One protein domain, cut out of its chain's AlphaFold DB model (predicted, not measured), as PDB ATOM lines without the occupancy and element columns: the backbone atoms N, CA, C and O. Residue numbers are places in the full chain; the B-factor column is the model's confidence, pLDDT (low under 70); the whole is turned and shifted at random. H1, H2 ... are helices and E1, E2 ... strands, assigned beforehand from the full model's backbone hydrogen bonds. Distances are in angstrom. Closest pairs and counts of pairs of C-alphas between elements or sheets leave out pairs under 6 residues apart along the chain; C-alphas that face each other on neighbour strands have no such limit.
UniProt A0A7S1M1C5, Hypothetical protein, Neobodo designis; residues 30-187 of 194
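This is residues 30 to 187 of the 194 residues of the protein "Hypothetical protein" of Neobodo designis (UniProt A0A7S1M1C5). The model has two unequal lobes: the hairpin E1 and E2 with helix H5 makes the small one, and four crossed helices make the large one, with H2 in the middle and H1, H3 and H4 packed on it. Residues 131 to 159, a long stretch with no named element, join the lobes. The printed part has 158 residues, with five named helices and then two antiparallel strands, order E1 - E2; it is mostly helix, with under half of its residues in named elements. It is compact, with a radius of gyration of the C-alphas of 15.8 A, and spans 56 by 37 by 27 A.

E1, residues 176 to 178, and E2, residues 184 to 186, form an antiparallel hairpin at 149 degrees, with N 177 and O 185 2.8 A apart, within hydrogen-bond range. H5, residues 160 to 171, is near E2; its closest C-alpha pair with E1 is Ile 166 and Val 176, 7.0 A. H5 touches no helix. Residues 82 to 83 pair with residues 143 to 144, parallel. H2, residues 64 to 74, touches H1, residues 37 to 52, closest at the C-alphas of Ala 71 and Gly 44, 4.5 A, at a steep tilt of 69 degrees, only just short of about perpendicular, opposite ways. H2 touches H3, residues 84 to 103, closest at the C-alphas of Ala 68 and Ala 91, 4.6 A, at a steep tilt of 53 degrees. H4, residues 119 to 130, touches H2, closest at the C-alphas of Ala 128 and Arg 66, 5.0 A, and H3, closest at the C-alphas of Ala 122 and Tyr 84, 4.9 A, about perpendicular to both, at 78 and 89 degrees. H1 and H4 are apart. Every O i to N i+4 pair is within hydrogen-bond range in H1, H2, H3 and H5, and 7 of 8 in H4.

H3 is 28.6 A long, H1 22.9 A and H4 17.4 A. H1 begins at C-alpha 37, (33.346, 69.113, 5.850), and E2 ends at C-alpha 186, (32.874, 85.351, -14.402).

The two C-alphas farthest apart, of Gly 105 and Arg 180, are 56.8 A apart. The printed part has no cut. The links H1 to H2, H3 to H4 and H4 to H5 are long. The pLDDT is under 70 at residues 30 to 35, 37 and 98 to 120.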
ATOM      1  N   GLY A  30      33.679  66.297  -4.403       36.78
ATOM      2  CA  GLY A  30      33.447  67.030  -5.676       36.78
ATOM      3  C   GLY A  30      33.038  68.517  -5.580       36.78
ATOM      4  O   GLY A  30      32.291  69.009  -6.410       36.78
ATOM      5  N   ILE A  31      33.496  69.185  -4.521       43.22
ATOM      6  CA  ILE A  31      33.845  70.595  -4.319       43.22
ATOM      7  C   ILE A  31      35.383  70.605  -4.119       43.22
ATOM      8  O   ILE A  31      35.927  71.028  -3.094       43.22
ATOM      9  N   ALA A  32      36.083  69.975  -5.066       37.69
ATOM     10  CA  ALA A  32      37.302  69.198  -4.827       37.69
ATOM     11  C   ALA A  32      38.588  70.024  -4.800       37.69
ATOM     12  O   ALA A  32      39.521  69.791  -5.563       37.69
ATOM     13  N   GLY A  33      38.672  70.951  -3.850       41.22
ATOM     14  CA  GLY A  33      39.941  71.584  -3.497       41.22
ATOM     15  C   GLY A  33      39.888  72.542  -2.311       41.22
ATOM     16  O   GLY A  33      40.898  72.679  -1.630       41.22
ATOM     17  N   ALA A  34      38.741  73.177  -2.032       50.06
ATOM     18  CA  ALA A  34      38.714  74.340  -1.133       50.06
ATOM     19  C   ALA A  34      37.767  74.251   0.077       50.06
ATOM     20  O   ALA A  34      38.019  74.940   1.066       50.06
ATOM     21  N   VAL A  35      36.694  73.443   0.031       60.56
ATOM     22  CA  VAL A  35      35.684  73.415   1.106       60.56
ATOM     23  C   VAL A  35      35.622  72.047   1.785       60.56
ATOM     24  O   VAL A  35      35.109  71.068   1.251       60.56
ATOM     25  N   THR A  36      36.135  72.005   3.004       71.31
ATOM     26  CA  THR A  36      36.119  70.862   3.914       71.31
ATOM     27  C   THR A  36      34.742  70.656   4.543       71.31
ATOM     28  O   THR A  36      33.943  71.584   4.705       71.31
ATOM     29  N   LEU A  37      34.496  69.432   5.009       68.44
ATOM     30  CA  LEU A  37      33.346  69.113   5.850       68.44
ATOM     31  C   LEU A  37      33.231  70.060   7.057       68.44
ATOM     32  O   LEU A  37      32.156  70.571   7.377       68.44
ATOM     33  N   GLN A  38      34.352  70.349   7.711       72.25
ATOM     34  CA  GLN A  38      34.379  71.253   8.854       72.25
ATOM     35  C   GLN A  38      33.874  72.656   8.488       72.25
ATOM     36  O   GLN A  38      33.104  73.237   9.257       72.25
ATOM     37  N   GLN A  39      34.245  73.175   7.313       77.25
ATOM     38  CA  GLN A  39      33.746  74.456   6.803       77.25
ATOM     39  C   GLN A  39      32.243  74.403   6.503       77.25
ATOM     40  O   GLN A  39      31.532  75.331   6.882       77.25
ATOM     41  N   LEU A  40      31.730  73.315   5.920       76.56
ATOM     42  CA  LEU A  40      30.290  73.141   5.675       76.56
ATOM     43  C   LEU A  40      29.479  73.102   6.979       76.56
ATOM     44  O   LEU A  40      28.456  73.777   7.101       76.56
ATOM     45  N   LEU A  41      29.945  72.356   7.985       77.00
ATOM     46  CA  LEU A  41      29.294  72.291   9.298       77.00
ATOM     47  C   LEU A  41      29.382  73.625  10.050       77.00
ATOM     48  O   LEU A  41      28.424  74.020  10.716       77.00
ATOM     49  N   ALA A  42      30.513  74.328   9.951       81.56
ATOM     50  CA  ALA A  42      30.669  75.667  10.514       81.56
ATOM     51  C   ALA A  42      29.708  76.662   9.857       81.56
ATOM     52  O   ALA A  42      28.993  77.367  10.566       81.56
ATOM     53  N   ALA A  43      29.612  76.644   8.530       84.88
ATOM     54  CA  ALA A  43      28.669  77.456   7.776       84.88
ATOM     55  C   ALA A  43      27.212  77.152   8.159       84.88
ATOM     56  O   ALA A  43      26.419  78.077   8.316       84.88
ATOM     57  N   GLY A  44      26.868  75.883   8.400       83.88
ATOM     58  CA  GLY A  44      25.555  75.495   8.922       83.88
ATOM     59  C   GLY A  44      25.228  76.142  10.269       83.88
ATOM     60  O   GLY A  44      24.138  76.688  10.436       83.88
ATOM     61  N   ARG A  45      26.182  76.165  11.210       84.00
ATOM     62  CA  ARG A  45      26.008  76.849  12.507       84.00
ATOM     63  C   ARG A  45      25.855  78.361  12.350       84.00
ATOM     64  O   ARG A  45      25.032  78.956  13.040       84.00
ATOM     65  N   THR A  46      26.615  78.970  11.443       88.00
ATOM     66  CA  THR A  46      26.496  80.401  11.130       88.00
ATOM     67  C   THR A  46      25.109  80.731  10.587       88.00
ATOM     68  O   THR A  46      24.475  81.669  11.060       88.00
ATOM     69  N   VAL A  47      24.604  79.935   9.640       88.50
ATOM     70  CA  VAL A  47      23.256  80.106   9.076       88.50
ATOM     71  C   VAL A  47      22.187  79.990  10.158       88.50
ATOM     72  O   VAL A  47      21.264  80.797  10.178       88.50
ATOM     73  N   ASP A  48      22.318  79.043  11.085       87.19
ATOM     74  CA  ASP A  48      21.368  78.893  12.192       87.19
ATOM     75  C   ASP A  48      21.323  80.114  13.111       87.19
ATOM     76  O   ASP A  48      20.236  80.528  13.512       87.19
ATOM     77  N   GLY A  49      22.486  80.697  13.418       88.38
ATOM     78  CA  GLY A  49      22.571  81.948  14.172       88.38
ATOM     79  C   GLY A  49      21.883  83.091  13.429       88.38
ATOM     80  O   GLY A  49      20.957  83.697  13.956       88.38
ATOM     81  N   LEU A  50      22.245  83.297  12.157       89.75
ATOM     82  CA  LEU A  50      21.653  84.342  11.316       89.75
ATOM     83  C   LEU A  50      20.130  84.211  11.201       89.75
ATOM     84  O   LEU A  50      19.423  85.212  11.212       89.75
ATOM     85  N   LEU A  51      19.610  82.984  11.089       88.44
ATOM     86  CA  LEU A  51      18.171  82.725  11.009       88.44
ATOM     87  C   LEU A  51      17.442  82.997  12.331       88.44
ATOM     88  O   LEU A  51      16.269  83.376  12.294       88.44
ATOM     89  N   ALA A  52      18.101  82.806  13.475       87.56
ATOM     90  CA  ALA A  52      17.526  83.107  14.784       87.56
ATOM     91  C   ALA A  52      17.283  84.615  14.967       87.56
ATOM     92  O   ALA A  52      16.260  84.999  15.537       87.56
ATOM     93  N   ASP A  53      18.158  85.442  14.391       89.31
ATOM     94  CA  ASP A  53      18.098  86.906  14.465       89.31
ATOM     95  C   ASP A  53      17.106  87.531  13.464       89.31
ATOM     96  O   ASP A  53      16.860  88.740  13.483       89.31
ATOM     97  N   VAL A  54      16.482  86.731  12.586       87.62
ATOM     98  CA  VAL A  54      15.506  87.239  11.608       87.62
ATOM     99  C   VAL A  54      14.221  87.694  12.317       87.62
ATOM    100  O   VAL A  54      13.556  86.880  12.982       87.62
ATOM    101  N   PRO A  55      13.790  88.960  12.121       89.12
ATOM    102  CA  PRO A  55      12.554  89.468  12.704       89.12
ATOM    103  C   PRO A  55      11.352  88.691  12.166       89.12
ATOM    104  O   PRO A  55      11.337  88.280  11.004       89.12
ATOM    105  N   ALA A  56      10.318  88.515  12.993       86.06
ATOM    106  CA  ALA A  56       9.154  87.685  12.664       86.06
ATOM    107  C   ALA A  56       8.520  88.033  11.302       86.06
ATOM    108  O   ALA A  56       8.146  87.131  10.557       86.06
ATOM    109  N   SER A  57       8.497  89.320  10.936       87.12
ATOM    110  CA  SER A  57       7.951  89.831   9.671       87.12
ATOM    111  C   SER A  57       8.689  89.366   8.410       87.12
ATOM    112  O   SER A  57       8.106  89.384   7.329       87.12
ATOM    113  N   LYS A  58       9.953  88.942   8.518       83.50
ATOM    114  CA  LYS A  58      10.787  88.493   7.386       83.50
ATOM    115  C   LYS A  58      11.087  86.992   7.416       83.50
ATOM    116  O   LYS A  58      11.849  86.495   6.586       83.50
ATOM    117  N   ARG A  59      10.507  86.245   8.364       85.94
ATOM    118  CA  ARG A  59      10.750  84.803   8.485       85.94
ATOM    119  C   ARG A  59      10.131  84.050   7.316       85.94
ATOM    120  O   ARG A  59       8.949  84.166   7.017       85.94
ATOM    121  N   VAL A  60      10.941  83.206   6.693       85.94
ATOM    122  CA  VAL A  60      10.498  82.249   5.677       85.94
ATOM    123  C   VAL A  60      10.488  80.843   6.268       85.94
ATOM    124  O   VAL A  60      11.263  80.533   7.171       85.94
ATOM    125  N   LYS A  61       9.655  79.944   5.726       88.38
ATOM    126  CA  LYS A  61       9.700  78.519   6.091       88.38
ATOM    127  C   LYS A  61      11.093  77.947   5.795       88.38
ATOM    128  O   LYS A  61      11.474  77.833   4.625       88.38
ATOM    129  N   VAL A  62      11.832  77.562   6.831       88.25
ATOM    130  CA  VAL A  62      13.152  76.933   6.703       88.25
ATOM    131  C   VAL A  62      12.955  75.428   6.545       88.25
ATOM    132  O   VAL A  62      12.482  74.756   7.455       88.25
ATOM    133  N   THR A  63      13.265  74.896   5.362       90.00
ATOM    134  CA  THR A  63      13.283  73.444   5.118       90.00
ATOM    135  C   THR A  63      14.713  72.921   5.263       90.00
ATOM    136  O   THR A  63      15.642  73.704   5.042       90.00
ATOM    137  N   PRO A  64      14.923  71.619   5.553       87.56
ATOM    138  CA  PRO A  64      16.269  71.044   5.598       87.56
ATOM    139  C   PRO A  64      17.065  71.353   4.326       87.56
ATOM    140  O   PRO A  64      18.190  71.829   4.394       87.56
ATOM    141  N   MET A  65      16.430  71.208   3.157       87.81
ATOM    142  CA  MET A  65      17.036  71.543   1.866       87.81
ATOM    143  C   MET A  65      17.462  73.014   1.770       87.81
ATOM    144  O   MET A  65      18.576  73.301   1.345       87.81
ATOM    145  N   ARG A  66      16.610  73.966   2.182       91.56
ATOM    146  CA  ARG A  66      16.964  75.398   2.152       91.56
ATOM    147  C   ARG A  66      18.142  75.696   3.062       91.56
ATOM    148  O   ARG A  66      19.089  76.340   2.627       91.56
ATOM    149  N   ARG A  67      18.094  75.181   4.289       90.69
ATOM    150  CA  ARG A  67      19.166  75.318   5.274       90.69
ATOM    151  C   ARG A  67      20.483  74.751   4.742       90.69
ATOM    152  O   ARG A  67      21.491  75.446   4.791       90.69
ATOM    153  N   ALA A  68      20.465  73.546   4.175       89.19
ATOM    154  CA  ALA A  68      21.649  72.907   3.606       89.19
ATOM    155  C   ALA A  68      22.235  73.704   2.430       89.19
ATOM    156  O   ALA A  68      23.446  73.879   2.351       89.19
ATOM    157  N   VAL A  69      21.389  74.252   1.552       92.06
ATOM    158  CA  VAL A  69      21.832  75.125   0.451       92.06
ATOM    159  C   VAL A  69      22.442  76.428   0.971       92.06
ATOM    160  O   VAL A  69      23.490  76.851   0.485       92.06
ATOM    161  N   TRP A  70      21.822  77.069   1.965       94.06
ATOM    162  CA  TRP A  70      22.356  78.292   2.569       94.06
ATOM    163  C   TRP A  70      23.684  78.043   3.292       94.06
ATOM    164  O   TRP A  70      24.590  78.869   3.204       94.06
ATOM    165  N   ALA A  71      23.838  76.892   3.947       91.12
ATOM    166  CA  ALA A  71      25.103  76.477   4.548       91.12
ATOM    167  C   ALA A  71      26.175  76.234   3.478       91.12
ATOM    168  O   ALA A  71      27.278  76.766   3.575       91.12
ATOM    169  N   ALA A  72      25.829  75.505   2.415       89.50
ATOM    170  CA  ALA A  72      26.730  75.206   1.307       89.50
ATOM    171  C   ALA A  72      27.267  76.475   0.631       89.50
ATOM    172  O   ALA A  72      28.472  76.600   0.435       89.50
ATOM    173  N   VAL A  73      26.401  77.450   0.329       90.94
ATOM    174  CA  VAL A  73      26.847  78.715  -0.280       90.94
ATOM    175  C   VAL A  73      27.652  79.578   0.698       90.94
ATOM    176  O   VAL A  73      28.603  80.236   0.290       90.94
ATOM    177  N   THR A  74      27.329  79.545   1.995       91.81
ATOM    178  CA  THR A  74      28.083  80.270   3.035       91.81
ATOM    179  C   THR A  74      29.496  79.712   3.212       91.81
ATOM    180  O   THR A  74      30.403  80.450   3.588       91.81
ATOM    181  N   ALA A  75      29.705  78.434   2.898       88.38
ATOM    182  CA  ALA A  75      31.019  77.807   2.935       88.38
ATOM    183  C   ALA A  75      31.923  78.197   1.749       88.38
ATOM    184  O   ALA A  75      33.126  77.951   1.813       88.38
ATOM    185  N   VAL A  76      31.380  78.817   0.692       86.38
ATOM    186  CA  VAL A  76      32.180  79.349  -0.422       86.38
ATOM    187  C   VAL A  76      32.990  80.548   0.083       86.38
ATOM    188  O   VAL A  76      32.381  81.512   0.559       86.38
ATOM    189  N   PRO A  77      34.332  80.536  -0.008       85.69
ATOM    190  CA  PRO A  77      35.163  81.644   0.458       85.69
ATOM    191  C   PRO A  77      34.867  82.965  -0.262       85.69
ATOM    192  O   PRO A  77      34.408  82.987  -1.404       85.69
ATOM    193  N   LYS A  78      35.157  84.090   0.403       86.19
ATOM    194  CA  LYS A  78      35.086  85.420  -0.220       86.19
ATOM    195  C   LYS A  78      36.037  85.474  -1.422       86.19
ATOM    196  O   LYS A  78      37.169  85.010  -1.314       86.19
ATOM    197  N   GLY A  79      35.573  86.028  -2.540       85.00
ATOM    198  CA  GLY A  79      36.352  86.095  -3.783       85.00
ATOM    199  C   GLY A  79      36.321  84.809  -4.611       85.00
ATOM    200  O   GLY A  79      36.940  84.750  -5.668       85.00
ATOM    201  N   GLN A  80      35.580  83.789  -4.167       84.88
ATOM    202  CA  GLN A  80      35.309  82.578  -4.936       84.88
ATOM    203  C   GLN A  80      33.821  82.476  -5.279       84.88
ATOM    204  O   GLN A  80      32.958  83.067  -4.624       84.88
ATOM    205  N   VAL A  81      33.522  81.694  -6.314       86.50
ATOM    206  CA  VAL A  81      32.157  81.397  -6.756       86.50
ATOM    207  C   VAL A  81      31.929  79.890  -6.797       86.50
ATOM    208  O   VAL A  81      32.848  79.119  -7.051       86.50
ATOM    209  N   GLY A  82      30.694  79.473  -6.535       86.62
ATOM    210  CA  GLY A  82      30.235  78.100  -6.715       86.62
ATOM    211  C   GLY A  82      29.173  78.011  -7.802       86.62
ATOM    212  O   GLY A  82      28.450  78.976  -8.060       86.62
ATOM    213  N   THR A  83      29.055  76.847  -8.435       86.81
ATOM    214  CA  THR A  83      27.988  76.591  -9.402       86.81
ATOM    215  C   THR A  83      26.735  76.118  -8.663       86.81
ATOM    216  O   THR A  83      26.809  75.577  -7.556       86.81
ATOM    217  N   TYR A  84      25.554  76.281  -9.265       87.25
ATOM    218  CA  TYR A  84      24.328  75.674  -8.719       87.25
ATOM    219  C   TYR A  84      24.487  74.160  -8.493       87.25
ATOM    220  O   TYR A  84      23.937  73.619  -7.533       87.25
ATOM    221  N   SER A  85      25.253  73.490  -9.357       81.75
ATOM    222  CA  SER A  85      25.543  72.060  -9.274       81.75
ATOM    223  C   SER A  85      26.443  71.724  -8.085       81.75
ATOM    224  O   SER A  85      26.070  70.866  -7.281       81.75
ATOM    225  N   SER A  86      27.566  72.428  -7.908       79.62
ATOM    226  CA  SER A  86      28.508  72.159  -6.812       79.62
ATOM    227  C   SER A  86      27.921  72.508  -5.440       79.62
ATOM    228  O   SER A  86      28.049  71.737  -4.486       79.62
ATOM    229  N   ILE A  87      27.153  73.596  -5.344       86.62
ATOM    230  CA  ILE A  87      26.377  73.931  -4.136       86.62
ATOM    231  C   ILE A  87      25.321  72.856  -3.863       86.62
ATOM    232  O   ILE A  87      25.117  72.459  -2.716       86.62
ATOM    233  N   GLY A  88      24.664  72.354  -4.911       86.00
ATOM    234  CA  GLY A  88      23.732  71.238  -4.808       86.00
ATOM    235  C   GLY A  88      24.394  69.977  -4.257       86.00
ATOM    236  O   GLY A  88      23.850  69.326  -3.363       86.00
ATOM    237  N   TYR A  89      25.599  69.665  -4.724       79.94
ATOM    238  CA  TYR A  89      26.380  68.541  -4.224       79.94
ATOM    239  C   TYR A  89      26.683  68.675  -2.723       79.94
ATOM    240  O   TYR A  89      26.370  67.759  -1.958       79.94
ATOM    241  N   ALA A  90      27.175  69.837  -2.271       81.56
ATOM    242  CA  ALA A  90      27.398  70.106  -0.840       81.56
ATOM    243  C   ALA A  90      26.115  69.997  -0.017       81.56
ATOM    244  O   ALA A  90      26.111  69.398   1.058       81.56
ATOM    245  N   ALA A  91      25.019  70.577  -0.506       85.31
ATOM    246  CA  ALA A  91      23.747  70.550   0.200       85.31
ATOM    247  C   ALA A  91      23.233  69.112   0.357       85.31
ATOM    248  O   ALA A  91      22.789  68.730   1.437       85.31
ATOM    249  N   ARG A  92      23.343  68.286  -0.692       83.12
ATOM    250  CA  ARG A  92      22.984  66.862  -0.628       83.12
ATOM    251  C   ARG A  92      23.848  66.114   0.384       83.12
ATOM    252  O   ARG A  92      23.323  65.295   1.135       83.12
ATOM    253  N   TRP A  93      25.142  66.417   0.418       77.69
ATOM    254  CA  TRP A  93      26.070  65.842   1.382       77.69
ATOM    255  C   TRP A  93      25.666  66.190   2.822       77.69
ATOM    256  O   TRP A  93      25.504  65.288   3.642       77.69
ATOM    257  N   LEU A  94      25.380  67.466   3.105       78.94
ATOM    258  CA  LEU A  94      24.910  67.922   4.419       78.94
ATOM    259  C   LEU A  94      23.610  67.229   4.844       78.94
ATOM    260  O   LEU A  94      23.520  66.717   5.955       78.94
ATOM    261  N   LEU A  95      22.627  67.152   3.945       79.38
ATOM    262  CA  LEU A  95      21.350  66.483   4.216       79.38
ATOM    263  C   LEU A  95      21.527  65.005   4.557       79.38
ATOM    264  O   LEU A  95      20.861  64.476   5.449       79.38
ATOM    265  N   ALA A  96      22.404  64.321   3.831       75.44
ATOM    266  CA  ALA A  96      22.657  62.910   4.049       75.44
ATOM    267  C   ALA A  96      23.468  62.663   5.333       75.44
ATOM    268  O   ALA A  96      23.180  61.697   6.043       75.44
ATOM    269  N   ALA A  97      24.398  63.554   5.687       70.06
ATOM    270  CA  ALA A  97      25.077  63.532   6.981       70.06
ATOM    271  C   ALA A  97      24.087  63.736   8.145       70.06
ATOM    272  O   ALA A  97      24.091  62.955   9.096       70.06
ATOM    273  N   GLU A  98      23.178  64.713   8.041       67.31
ATOM    274  CA  GLU A  98      22.124  64.965   9.038       67.31
ATOM    275  C   GLU A  98      21.153  63.782   9.170       67.31
ATOM    276  O   GLU A  98      20.774  63.397  10.277       67.31
ATOM    277  N   SER A  99      20.767  63.170   8.047       64.31
ATOM    278  CA  SER A  99      19.853  62.022   8.037       64.31
ATOM    279  C   SER A  99      20.483  60.790   8.686       64.31
ATOM    280  O   SER A  99      19.826  60.103   9.465       64.31
ATOM    281  N   LYS A 100      21.771  60.524   8.426       58.94
ATOM    282  CA  LYS A 100      22.496  59.397   9.033       58.94
ATOM    283  C   LYS A 100      22.745  59.591  10.528       58.94
ATOM    284  O   LYS A 100      22.533  58.644  11.279       58.94
ATOM    285  N   ALA A 101      23.069  60.809  10.965       56.97
ATOM    286  CA  ALA A 101      23.213  61.153  12.385       56.97
ATOM    287  C   ALA A 101      21.910  60.998  13.196       56.97
ATOM    288  O   ALA A 101      21.940  60.953  14.422       56.97
ATOM    289  N   LYS A 102      20.751  60.947  12.526       53.75
ATOM    290  CA  LYS A 102      19.446  60.725  13.163       53.75
ATOM    291  C   LYS A 102      19.062  59.242  13.252       53.75
ATOM    292  O   LYS A 102      18.253  58.886  14.101       53.75
ATOM    293  N   VAL A 103      19.611  58.402  12.370       52.03
ATOM    294  CA  VAL A 103      19.303  56.960  12.263       52.03
ATOM    295  C   VAL A 103      20.286  56.106  13.064       52.03
ATOM    296  O   VAL A 103      19.893  55.091  13.631       52.03
ATOM    297  N   ARG A 104      21.552  56.519  13.155       48.56
ATOM    298  CA  ARG A 104      22.530  55.952  14.085       48.56
ATOM    299  C   ARG A 104      22.776  56.983  15.174       48.56
ATOM    300  O   ARG A 104      23.146  58.106  14.860       48.56
ATOM    301  N   GLY A 105      22.600  56.610  16.438       46.84
ATOM    302  CA  GLY A 105      22.968  57.451  17.584       46.84
ATOM    303  C   GLY A 105      24.465  57.790  17.668       46.84
ATOM    304  O   GLY A 105      24.866  58.508  18.578       46.84
ATOM    305  N   ASP A 106      25.264  57.325  16.703       41.06
ATOM    306  CA  ASP A 106      26.714  57.387  16.678       41.06
ATOM    307  C   ASP A 106      27.204  57.945  15.327       41.06
ATOM    308  O   ASP A 106      26.867  57.417  14.269       41.06
ATOM    309  N   GLU A 107      27.963  59.042  15.430       42.62
ATOM    310  CA  GLU A 107      28.950  59.639  14.508       42.62
ATOM    311  C   GLU A 107      28.600  59.761  13.002       42.62
ATOM    312  O   GLU A 107      28.338  58.798  12.284       42.62
ATOM    313  N   ALA A 108      28.639  61.003  12.489       41.94
ATOM    314  CA  ALA A 108      28.512  61.274  11.059       41.94
ATOM    315  C   ALA A 108      29.697  60.634  10.309       41.94
ATOM    316  O   ALA A 108      30.832  60.787  10.756       41.94
ATOM    317  N   PRO A 109      29.458  59.931   9.189       46.09
ATOM    318  CA  PRO A 109      30.519  59.215   8.498       46.09
ATOM    319  C   PRO A 109      31.576  60.186   7.960       46.09
ATOM    320  O   PRO A 109      31.237  61.224   7.389       46.09
ATOM    321  N   GLU A 110      32.845  59.818   8.141       41.94
ATOM    322  CA  GLU A 110      34.018  60.557   7.655       41.94
ATOM    323  C   GLU A 110      34.019  60.674   6.120       41.94
ATOM    324  O   GLU A 110      34.382  61.713   5.570       41.94
ATOM    325  N   GLU A 111      33.477  59.662   5.431       44.78
ATOM    326  CA  GLU A 111      33.247  59.650   3.989       44.78
ATOM    327  C   GLU A 111      31.791  59.279   3.667       44.78
ATOM    328  O   GLU A 111      31.217  58.324   4.195       44.78
ATOM    329  N   LEU A 112      31.169  60.041   2.768       51.28
ATOM    330  CA  LEU A 112      29.836  59.750   2.257       51.28
ATOM    331  C   LEU A 112      29.881  59.788   0.731       51.28
ATOM    332  O   LEU A 112      29.975  60.867   0.145       51.28
ATOM    333  N   GLU A 113      29.776  58.623   0.089       49.06
ATOM    334  CA  GLU A 113      29.538  58.558  -1.351       49.06
ATOM    335  C   GLU A 113      28.151  59.127  -1.660       49.06
ATOM    336  O   GLU A 113      27.107  58.506  -1.444       49.06
ATOM    337  N   VAL A 114      28.139  60.365  -2.138       53.50
ATOM    338  CA  VAL A 114      26.940  61.035  -2.623       53.50
ATOM    339  C   VAL A 114      26.992  60.998  -4.139       53.50
ATOM    340  O   VAL A 114      27.874  61.606  -4.743       53.50
ATOM    341  N   GLN A 115      26.046  60.298  -4.772       55.59
ATOM    342  CA  GLN A 115      25.894  60.360  -6.228       55.59
ATOM    343  C   GLN A 115      25.705  61.816  -6.677       55.59
ATOM    344  O   GLN A 115      25.009  62.591  -6.005       55.59
ATOM    345  N   ARG A 116      26.279  62.188  -7.829       52.88
ATOM    346  CA  ARG A 116      26.048  63.515  -8.418       52.88
ATOM    347  C   ARG A 116      24.537  63.725  -8.577       52.88
ATOM    348  O   ARG A 116      23.858  62.875  -9.152       52.88
ATOM    349  N   PRO A 117      23.968  64.791  -7.998       56.28
ATOM    350  CA  PRO A 117      22.551  65.054  -8.154       56.28
ATOM    351  C   PRO A 117      22.253  65.467  -9.606       56.28
ATOM    352  O   PRO A 117      23.030  66.194 -10.217       56.28
ATOM    353  N   GLY A 118      21.139  64.993 -10.173       57.69
ATOM    354  CA  GLY A 118      20.717  65.363 -11.532       57.69
ATOM    355  C   GLY A 118      20.288  66.836 -11.655       57.69
ATOM    356  O   GLY A 118      20.128  67.532 -10.652       57.69
ATOM    357  N   GLY A 119      20.038  67.314 -12.881       61.28
ATOM    358  CA  GLY A 119      19.747  68.731 -13.181       61.28
ATOM    359  C   GLY A 119      18.574  69.366 -12.411       61.28
ATOM    360  O   GLY A 119      18.589  70.568 -12.140       61.28
ATOM    361  N   LEU A 120      17.602  68.565 -11.957       64.12
ATOM    362  CA  LEU A 120      16.502  69.005 -11.079       64.12
ATOM    363  C   LEU A 120      17.002  69.613  -9.755       64.12
ATOM    364  O   LEU A 120      16.347  70.468  -9.156       64.12
ATOM    365  N   PHE A 121      18.186  69.209  -9.300       77.50
ATOM    366  CA  PHE A 121      18.754  69.676  -8.043       77.50
ATOM    367  C   PHE A 121      19.315  71.099  -8.153       77.50
ATOM    368  O   PHE A 121      19.127  71.892  -7.235       77.50
ATOM    369  N   ALA A 122      19.910  71.470  -9.292       82.25
ATOM    370  CA  ALA A 122      20.374  72.839  -9.541       82.25
ATOM    371  C   ALA A 122      19.204  73.843  -9.537       82.25
ATOM    372  O   ALA A 122      19.303  74.933  -8.968       82.25
ATOM    373  N   GLN A 123      18.053  73.450 -10.092       86.50
ATOM    374  CA  GLN A 123      16.826  74.250 -10.026       86.50
ATOM    375  C   GLN A 123      16.334  74.406  -8.581       86.50
ATOM    376  O   GLN A 123      15.996  75.515  -8.159       86.50
ATOM    377  N   ALA A 124      16.347  73.327  -7.791       88.75
ATOM    378  CA  ALA A 124      15.984  73.372  -6.375       88.75
ATOM    379  C   ALA A 124      16.915  74.290  -5.559       88.75
ATOM    380  O   ALA A 124      16.434  75.050  -4.713       88.75
ATOM    381  N   VAL A 125      18.222  74.285  -5.852       90.75
ATOM    382  CA  VAL A 125      19.202  75.225  -5.277       90.75
ATOM    383  C   VAL A 125      18.821  76.665  -5.618       90.75
ATOM    384  O   VAL A 125      18.737  77.503  -4.722       90.75
ATOM    385  N   GLY A 126      18.501  76.955  -6.882       90.19
ATOM    386  CA  GLY A 126      18.040  78.281  -7.301       90.19
ATOM    387  C   GLY A 126      16.796  78.753  -6.544       90.19
ATOM    388  O   GLY A 126      16.756  79.884  -6.054       90.19
ATOM    389  N   GLN A 127      15.807  77.874  -6.360       90.50
ATOM    390  CA  GLN A 127      14.595  78.193  -5.594       90.50
ATOM    391  C   GLN A 127      14.864  78.400  -4.097       90.50
ATOM    392  O   GLN A 127      14.201  79.224  -3.458       90.50
ATOM    393  N   ALA A 128      15.827  77.678  -3.521       91.75
ATOM    394  CA  ALA A 128      16.254  77.872  -2.139       91.75
ATOM    395  C   ALA A 128      16.979  79.214  -1.946       91.75
ATOM    396  O   ALA A 128      16.665  79.946  -1.005       91.75
ATOM    397  N   LEU A 129      17.890  79.574  -2.855       92.12
ATOM    398  CA  LEU A 129      18.624  80.843  -2.811       92.12
ATOM    399  C   LEU A 129      17.710  82.055  -3.030       92.12
ATOM    400  O   LEU A 129      17.898  83.078  -2.378       92.12
ATOM    401  N   ARG A 130      16.672  81.932  -3.870       90.12
ATOM    402  CA  ARG A 130      15.664  82.987  -4.090       90.12
ATOM    403  C   ARG A 130      14.914  83.389  -2.817       90.12
ATOM    404  O   ARG A 130      14.413  84.501  -2.733       90.12
ATOM    405  N   ARG A 131      14.794  82.483  -1.844       88.56
ATOM    406  CA  ARG A 131      14.060  82.713  -0.590       88.56
ATOM    407  C   ARG A 131      14.992  82.930   0.599       88.56
ATOM    408  O   ARG A 131      14.606  82.612   1.715       88.56
ATOM    409  N   ASN A 132      16.213  83.400   0.361       90.75
ATOM    410  CA  ASN A 132      17.181  83.693   1.410       90.75
ATOM    411  C   ASN A 132      16.747  84.938   2.221       90.75
ATOM    412  O   ASN A 132      16.808  86.041   1.682       90.75
ATOM    413  N   PRO A 133      16.330  84.800   3.495       88.81
ATOM    414  CA  PRO A 133      15.844  85.924   4.303       88.81
ATOM    415  C   PRO A 133      16.972  86.806   4.866       88.81
ATOM    416  O   PRO A 133      16.700  87.875   5.401       88.81
ATOM    417  N   VAL A 134      18.223  86.345   4.775       88.50
ATOM    418  CA  VAL A 134      19.413  86.954   5.394       88.50
ATOM    419  C   VAL A 134      20.463  87.323   4.343       88.50
ATOM    420  O   VAL A 134      21.664  87.286   4.598       88.50
ATOM    421  N   ALA A 135      20.034  87.666   3.128       86.88
ATOM    422  CA  ALA A 135      20.924  88.286   2.150       86.88
ATOM    423  C   ALA A 135      21.336  89.696   2.635       86.88
ATOM    424  O   ALA A 135      20.481  90.415   3.153       86.88
ATOM    425  N   PRO A 136      22.603  90.129   2.474       87.06
ATOM    426  CA  PRO A 136      23.736  89.452   1.828       87.06
ATOM    427  C   PRO A 136      24.610  88.594   2.768       87.06
ATOM    428  O   PRO A 136      25.613  88.050   2.312       87.06
ATOM    429  N   ALA A 137      24.263  88.464   4.058       89.94
ATOM    430  CA  ALA A 137      25.053  87.701   5.035       89.94
ATOM    431  C   ALA A 137      25.195  86.219   4.648       89.94
ATOM    432  O   ALA A 137      26.289  85.664   4.724       89.94
ATOM    433  N   VAL A 138      24.117  85.594   4.157       92.50
ATOM    434  CA  VAL A 138      24.224  84.364   3.357       92.50
ATOM    435  C   VAL A 138      24.514  84.769   1.904       92.50
ATOM    436  O   VAL A 138      23.649  85.395   1.275       92.50
ATOM    437  N   PRO A 139      25.689  84.418   1.348       92.31
ATOM    438  CA  PRO A 139      26.233  85.031   0.138       92.31
ATOM    439  C   PRO A 139      25.670  84.397  -1.141       92.31
ATOM    440  O   PRO A 139      26.382  83.788  -1.938       92.31
ATOM    441  N   CYS A 140      24.363  84.531  -1.373       92.06
ATOM    442  CA  CYS A 140      23.703  83.965  -2.556       92.06
ATOM    443  C   CYS A 140      24.230  84.529  -3.894       92.06
ATOM    444  O   CYS A 140      24.040  83.894  -4.932       92.06
ATOM    445  N   HIS A 141      24.926  85.675  -3.883       92.50
ATOM    446  CA  HIS A 141      25.614  86.242  -5.050       92.50
ATOM    447  C   HIS A 141      26.805  85.402  -5.523       92.50
ATOM    448  O   HIS A 141      27.122  85.470  -6.707       92.50
ATOM    449  N   ARG A 142      27.408  84.566  -4.662       91.31
ATOM    450  CA  ARG A 142      28.518  83.661  -5.024       91.31
ATOM    451  C   ARG A 142      28.085  82.464  -5.879       91.31
ATOM    452  O   ARG A 142      28.936  81.699  -6.314       91.31
ATOM    453  N   CYS A 143      26.786  82.280  -6.122       90.69
ATOM    454  CA  CYS A 143      26.261  81.187  -6.938       90.69
ATOM    455  C   CYS A 143      26.072  81.603  -8.410       90.69
ATOM    456  O   CYS A 143      25.336  82.557  -8.707       90.69
ATOM    457  N   VAL A 144      26.694  80.875  -9.340       90.19
ATOM    458  CA  VAL A 144      26.647  81.115 -10.796       90.19
ATOM    459  C   VAL A 144      26.267  79.847 -11.572       90.19
ATOM    460  O   VAL A 144      26.145  78.760 -11.003       90.19
ATOM    461  N   ARG A 145      26.009  79.972 -12.879       87.94
ATOM    462  CA  ARG A 145      25.784  78.802 -13.743       87.94
ATOM    463  C   ARG A 145      27.102  78.076 -14.028       87.94
ATOM    464  O   ARG A 145      28.179  78.639 -13.862       87.94
ATOM    465  N   THR A 146      27.009  76.816 -14.442       82.69
ATOM    466  CA  THR A 146      28.173  75.969 -14.764       82.69
ATOM    467  C   THR A 146      28.971  76.475 -15.965       82.69
ATOM    468  O   THR A 146      30.166  76.236 -16.038       82.69
ATOM    469  N   ASP A 147      28.331  77.212 -16.873       81.88
ATOM    470  CA  ASP A 147      28.973  77.906 -17.998       81.88
ATOM    471  C   ASP A 147      29.635  79.242 -17.592       81.88
ATOM    472  O   ASP A 147      30.077  80.006 -18.445       81.88
ATOM    473  N   GLY A 148      29.663  79.561 -16.292       84.31
ATOM    474  CA  GLY A 148      30.206  80.809 -15.757       84.31
ATOM    475  C   GLY A 148      29.285  82.019 -15.922       84.31
ATOM    476  O   GLY A 148      29.614  83.099 -15.429       84.31
ATOM    477  N   THR A 149      28.120  81.884 -16.564       89.25
ATOM    478  CA  THR A 149      27.192  83.008 -16.725       89.25
ATOM    479  C   THR A 149      26.517  83.380 -15.407       89.25
ATOM    480  O   THR A 149      26.213  82.545 -14.541       89.25
ATOM    481  N   ILE A 150      26.237  84.672 -15.249       89.44
ATOM    482  CA  ILE A 150      25.544  85.185 -14.072       89.44
ATOM    483  C   ILE A 150      24.072  84.750 -14.116       89.44
ATOM    484  O   ILE A 150      23.292  85.112 -14.998       89.44
ATOM    485  N   GLY A 151      23.691  83.921 -13.141       87.06
ATOM    486  CA  GLY A 151      22.298  83.562 -12.868       87.06
ATOM    487  C   GLY A 151      21.539  84.665 -12.130       87.06
ATOM    488  O   GLY A 151      22.138  85.636 -11.666       87.06
ATOM    489  N   GLY A 152      20.232  84.460 -11.954       86.75
ATOM    490  CA  GLY A 152      19.355  85.402 -11.259       86.75
ATOM    491  C   GLY A 152      19.816  85.766  -9.842       86.75
ATOM    492  O   GLY A 152      20.533  85.008  -9.176       86.75
ATOM    493  N   PHE A 153      19.370  86.929  -9.377       87.31
ATOM    494  CA  PHE A 153      19.639  87.464  -8.048       87.31
ATOM    495  C   PHE A 153      18.374  88.056  -7.440       87.31
ATOM    496  O   PHE A 153      17.614  88.739  -8.127       87.31
ATOM    497  N   ASP A 154      18.142  87.773  -6.157       82.50
ATOM    498  CA  ASP A 154      17.001  88.311  -5.403       82.50
ATOM    499  C   ASP A 154      15.650  88.147  -6.141       82.50
ATOM    500  O   ASP A 154      14.821  89.046  -6.256       82.50
ATOM    501  N   GLY A 155      15.467  86.978  -6.767       79.25
ATOM    502  CA  GLY A 155      14.252  86.632  -7.506       79.25
ATOM    503  C   GLY A 155      14.046  87.334  -8.851       79.25
ATOM    504  O   GLY A 155      12.979  87.149  -9.438       79.25
ATOM    505  N   LYS A 156      15.035  88.082  -9.348       84.12
ATOM    506  CA  LYS A 156      15.047  88.709 -10.677       84.12
ATOM    507  C   LYS A 156      16.168  88.124 -11.540       84.12
ATOM    508  O   LYS A 156      17.168  87.632 -11.021       84.12
ATOM    509  N   ILE A 157      15.984  88.150 -12.857       83.38
ATOM    510  CA  ILE A 157      16.960  87.647 -13.843       83.38
ATOM    511  C   ILE A 157      17.620  88.766 -14.658       83.38
ATOM    512  O   ILE A 157      18.552  88.495 -15.403       83.38
ATOM    513  N   GLU A 158      17.168  90.006 -14.477       83.44
ATOM    514  CA  GLU A 158      17.618  91.203 -15.186       83.44
ATOM    515  C   GLU A 158      17.431  92.454 -14.307       83.44
ATOM    516  O   GLU A 158      16.840  92.377 -13.221       83.44
ATOM    517  N   GLY A 159      17.945  93.594 -14.775       87.19
ATOM    518  CA  GLY A 159      17.839  94.895 -14.109       87.19
ATOM    519  C   GLY A 159      18.785  95.073 -12.916       87.19
ATOM    520  O   GLY A 159      19.776  94.353 -12.764       87.19
ATOM    521  N   ASP A 160      18.449  96.025 -12.046       88.88
ATOM    522  CA  ASP A 160      19.295  96.502 -10.939       88.88
ATOM    523  C   ASP A 160      19.767  95.398  -9.986       88.88
ATOM    524  O   ASP A 160      20.842  95.487  -9.394       88.88
ATOM    525  N   ASN A 161      18.990  94.323  -9.840       89.50
ATOM    526  CA  ASN A 161      19.365  93.193  -8.992       89.50
ATOM    527  C   ASN A 161      20.572  92.429  -9.547       89.50
ATOM    528  O   ASN A 161      21.418  91.970  -8.777       89.50
ATOM    529  N   ILE A 162      20.684  92.303 -10.869       90.88
ATOM    530  CA  ILE A 162      21.853  91.674 -11.487       90.88
ATOM    531  C   ILE A 162      23.075  92.572 -11.322       90.88
ATOM    532  O   ILE A 162      24.128  92.085 -10.916       90.88
ATOM    533  N   GLU A 163      22.925  93.881 -11.514       91.44
ATOM    534  CA  GLU A 163      24.015  94.832 -11.276       91.44
ATOM    535  C   GLU A 163      24.448  94.843  -9.799       91.44
ATOM    536  O   GLU A 163      25.642  94.849  -9.502       91.44
ATOM    537  N   ARG A 164      23.513  94.695  -8.847       92.69
ATOM    538  CA  ARG A 164      23.829  94.514  -7.417       92.69
ATOM    539  C   ARG A 164      24.630  93.237  -7.157       92.69
ATOM    540  O   ARG A 164      25.593  93.273  -6.394       92.69
ATOM    541  N   LYS A 165      24.272  92.113  -7.790       93.00
ATOM    542  CA  LYS A 165      25.050  90.862  -7.707       93.00
ATOM    543  C   LYS A 165      26.469  91.052  -8.235       93.00
ATOM    544  O   LYS A 165      27.418  90.594  -7.602       93.00
ATOM    545  N   ILE A 166      26.612  91.739  -9.366       92.38
ATOM    546  CA  ILE A 166      27.909  92.031  -9.987       92.38
ATOM    547  C   ILE A 166      28.740  92.946  -9.086       92.38
ATOM    548  O   ILE A 166      29.924  92.683  -8.891       92.38
ATOM    549  N   ALA A 167      28.135  93.976  -8.493       93.50
ATOM    550  CA  ALA A 167      28.807  94.867  -7.554       93.50
ATOM    551  C   ALA A 167      29.334  94.109  -6.325       93.50
ATOM    552  O   ALA A 167      30.493  94.288  -5.953       93.50
ATOM    553  N   LEU A 168      28.527  93.208  -5.749       94.06
ATOM    554  CA  LEU A 168      28.956  92.347  -4.642       94.06
ATOM    555  C   LEU A 168      30.136  91.456  -5.054       94.06
ATOM    556  O   LEU A 168      31.160  91.465  -4.379       94.06
ATOM    557  N   LEU A 169      30.040  90.757  -6.186       91.62
ATOM    558  CA  LEU A 169      31.132  89.926  -6.712       91.62
ATOM    559  C   LEU A 169      32.424  90.728  -6.936       91.62
ATOM    560  O   LEU A 169      33.489  90.315  -6.482       91.62
ATOM    561  N   ARG A 170      32.333  91.912  -7.549       92.12
ATOM    562  CA  ARG A 170      33.485  92.798  -7.779       92.12
ATOM    563  C   ARG A 170      34.104  93.298  -6.475       92.12
ATOM    564  O   ARG A 170      35.322  93.295  -6.352       92.12
ATOM    565  N   SER A 171      33.288  93.661  -5.483       93.81
ATOM    566  CA  SER A 171      33.776  94.056  -4.149       93.81
ATOM    567  C   SER A 171      34.463  92.918  -3.384       93.81
ATOM    568  O   SER A 171      35.219  93.160  -2.443       93.81
ATOM    569  N   GLU A 172      34.216  91.670  -3.785       90.19
ATOM    570  CA  GLU A 172      34.921  90.496  -3.277       90.19
ATOM    571  C   GLU A 172      36.177  90.142  -4.086       90.19
ATOM    572  O   GLU A 172      36.900  89.235  -3.682       90.19
ATOM    573  N   GLY A 173      36.457  90.856  -5.180       87.94
ATOM    574  CA  GLY A 173      37.605  90.614  -6.056       87.94
ATOM    575  C   GLY A 173      37.337  89.634  -7.202       87.94
ATOM    576  O   GLY A 173      38.281  89.197  -7.850       87.94
ATOM    577  N   VAL A 174      36.075  89.282  -7.477       87.75
ATOM    578  CA  VAL A 174      35.724  88.401  -8.602       87.75
ATOM    579  C   VAL A 174      35.648  89.203  -9.901       87.75
ATOM    580  O   VAL A 174      34.853  90.139 -10.031       87.75
ATOM    581  N   SER A 175      36.435  88.791 -10.894       86.56
ATOM    582  CA  SER A 175      36.424  89.362 -12.243       86.56
ATOM    583  C   SER A 175      35.153  88.967 -12.998       86.56
ATOM    584  O   SER A 175      34.911  87.788 -13.252       86.56
ATOM    585  N   VAL A 176      34.346  89.960 -13.386       87.62
ATOM    586  CA  VAL A 176      33.108  89.775 -14.162       87.62
ATOM    587  C   VAL A 176      33.238  90.471 -15.513       87.62
ATOM    588  O   VAL A 176      33.425  91.691 -15.570       87.62
ATOM    589  N   LEU A 177      33.098  89.695 -16.583       87.69
ATOM    590  CA  LEU A 177      33.190  90.114 -17.975       87.69
ATOM    591  C   LEU A 177      31.797  90.287 -18.583       87.69
ATOM    592  O   LEU A 177      30.847  89.595 -18.216       87.69
ATOM    593  N   ARG A 178      31.689  91.204 -19.546       87.62
ATOM    594  CA  ARG A 178      30.489  91.403 -20.364       87.62
ATOM    595  C   ARG A 178      30.878  91.245 -21.827       87.62
ATOM    596  O   ARG A 178      31.742  91.968 -22.319       87.62
ATOM    597  N   SER A 179      30.286  90.269 -22.502       86.50
ATOM    598  CA  SER A 179      30.556  90.003 -23.913       86.50
ATOM    599  C   SER A 179      29.883  91.042 -24.815       86.50
ATOM    600  O   SER A 179      28.967  91.755 -24.398       86.50
ATOM    601  N   ARG A 180      30.286  91.077 -26.093       78.38
ATOM    602  CA  ARG A 180      29.642  91.913 -27.125       78.38
ATOM    603  C   ARG A 180      28.148  91.601 -27.304       78.38
ATOM    604  O   ARG A 180      27.392  92.483 -27.680       78.38
ATOM    605  N   ALA A 181      27.725  90.375 -26.988       81.62
ATOM    606  CA  ALA A 181      26.326  89.946 -27.014       81.62
ATOM    607  C   ALA A 181      25.579  90.229 -25.692       81.62
ATOM    608  O   ALA A 181      24.542  89.626 -25.431       81.62
ATOM    609  N   ASN A 182      26.109  91.106 -24.827       79.00
ATOM    610  CA  ASN A 182      25.568  91.415 -23.496       79.00
ATOM    611  C   ASN A 182      25.460  90.214 -22.536       79.00
ATOM    612  O   ASN A 182      24.757  90.285 -21.530       79.00
ATOM    613  N   VAL A 183      26.203  89.131 -22.788       80.88
ATOM    614  CA  VAL A 183      26.292  87.998 -21.857       80.88
ATOM    615  C   VAL A 183      27.273  88.352 -20.746       80.88
ATOM    616  O   VAL A 183      28.401  88.757 -21.025       80.88
ATOM    617  N   ILE A 184      26.847  88.203 -19.491       86.38
ATOM    618  CA  ILE A 184      27.663  88.509 -18.313       86.38
ATOM    619  C   ILE A 184      28.143  87.199 -17.688       86.38
ATOM    620  O   ILE A 184      27.323  86.344 -17.339       86.38
ATOM    621  N   SER A 185      29.452  87.053 -17.514       86.31
ATOM    622  CA  SER A 185      30.080  85.854 -16.953       86.31
ATOM    623  C   SER A 185      31.245  86.195 -16.029       86.31
ATOM    624  O   SER A 185      31.802  87.290 -16.082       86.31
ATOM    625  N   VAL A 186      31.616  85.263 -15.158       84.69
ATOM    626  CA  VAL A 186      32.874  85.351 -14.402       84.69
ATOM    627  C   VAL A 186      34.053  84.963 -15.305       84.69
ATOM    628  O   VAL A 186      33.906  84.069 -16.135       84.69
ATOM    629  N   ALA A 187      35.186  85.666 -15.189       70.38
ATOM    630  CA  ALA A 187      36.373  85.441 -16.029       70.38
ATOM    631  C   ALA A 187      37.026  84.085 -15.733       70.38
ATOM    632  O   ALA A 187      37.248  83.292 -16.638       70.38
TER     633      ALA A 187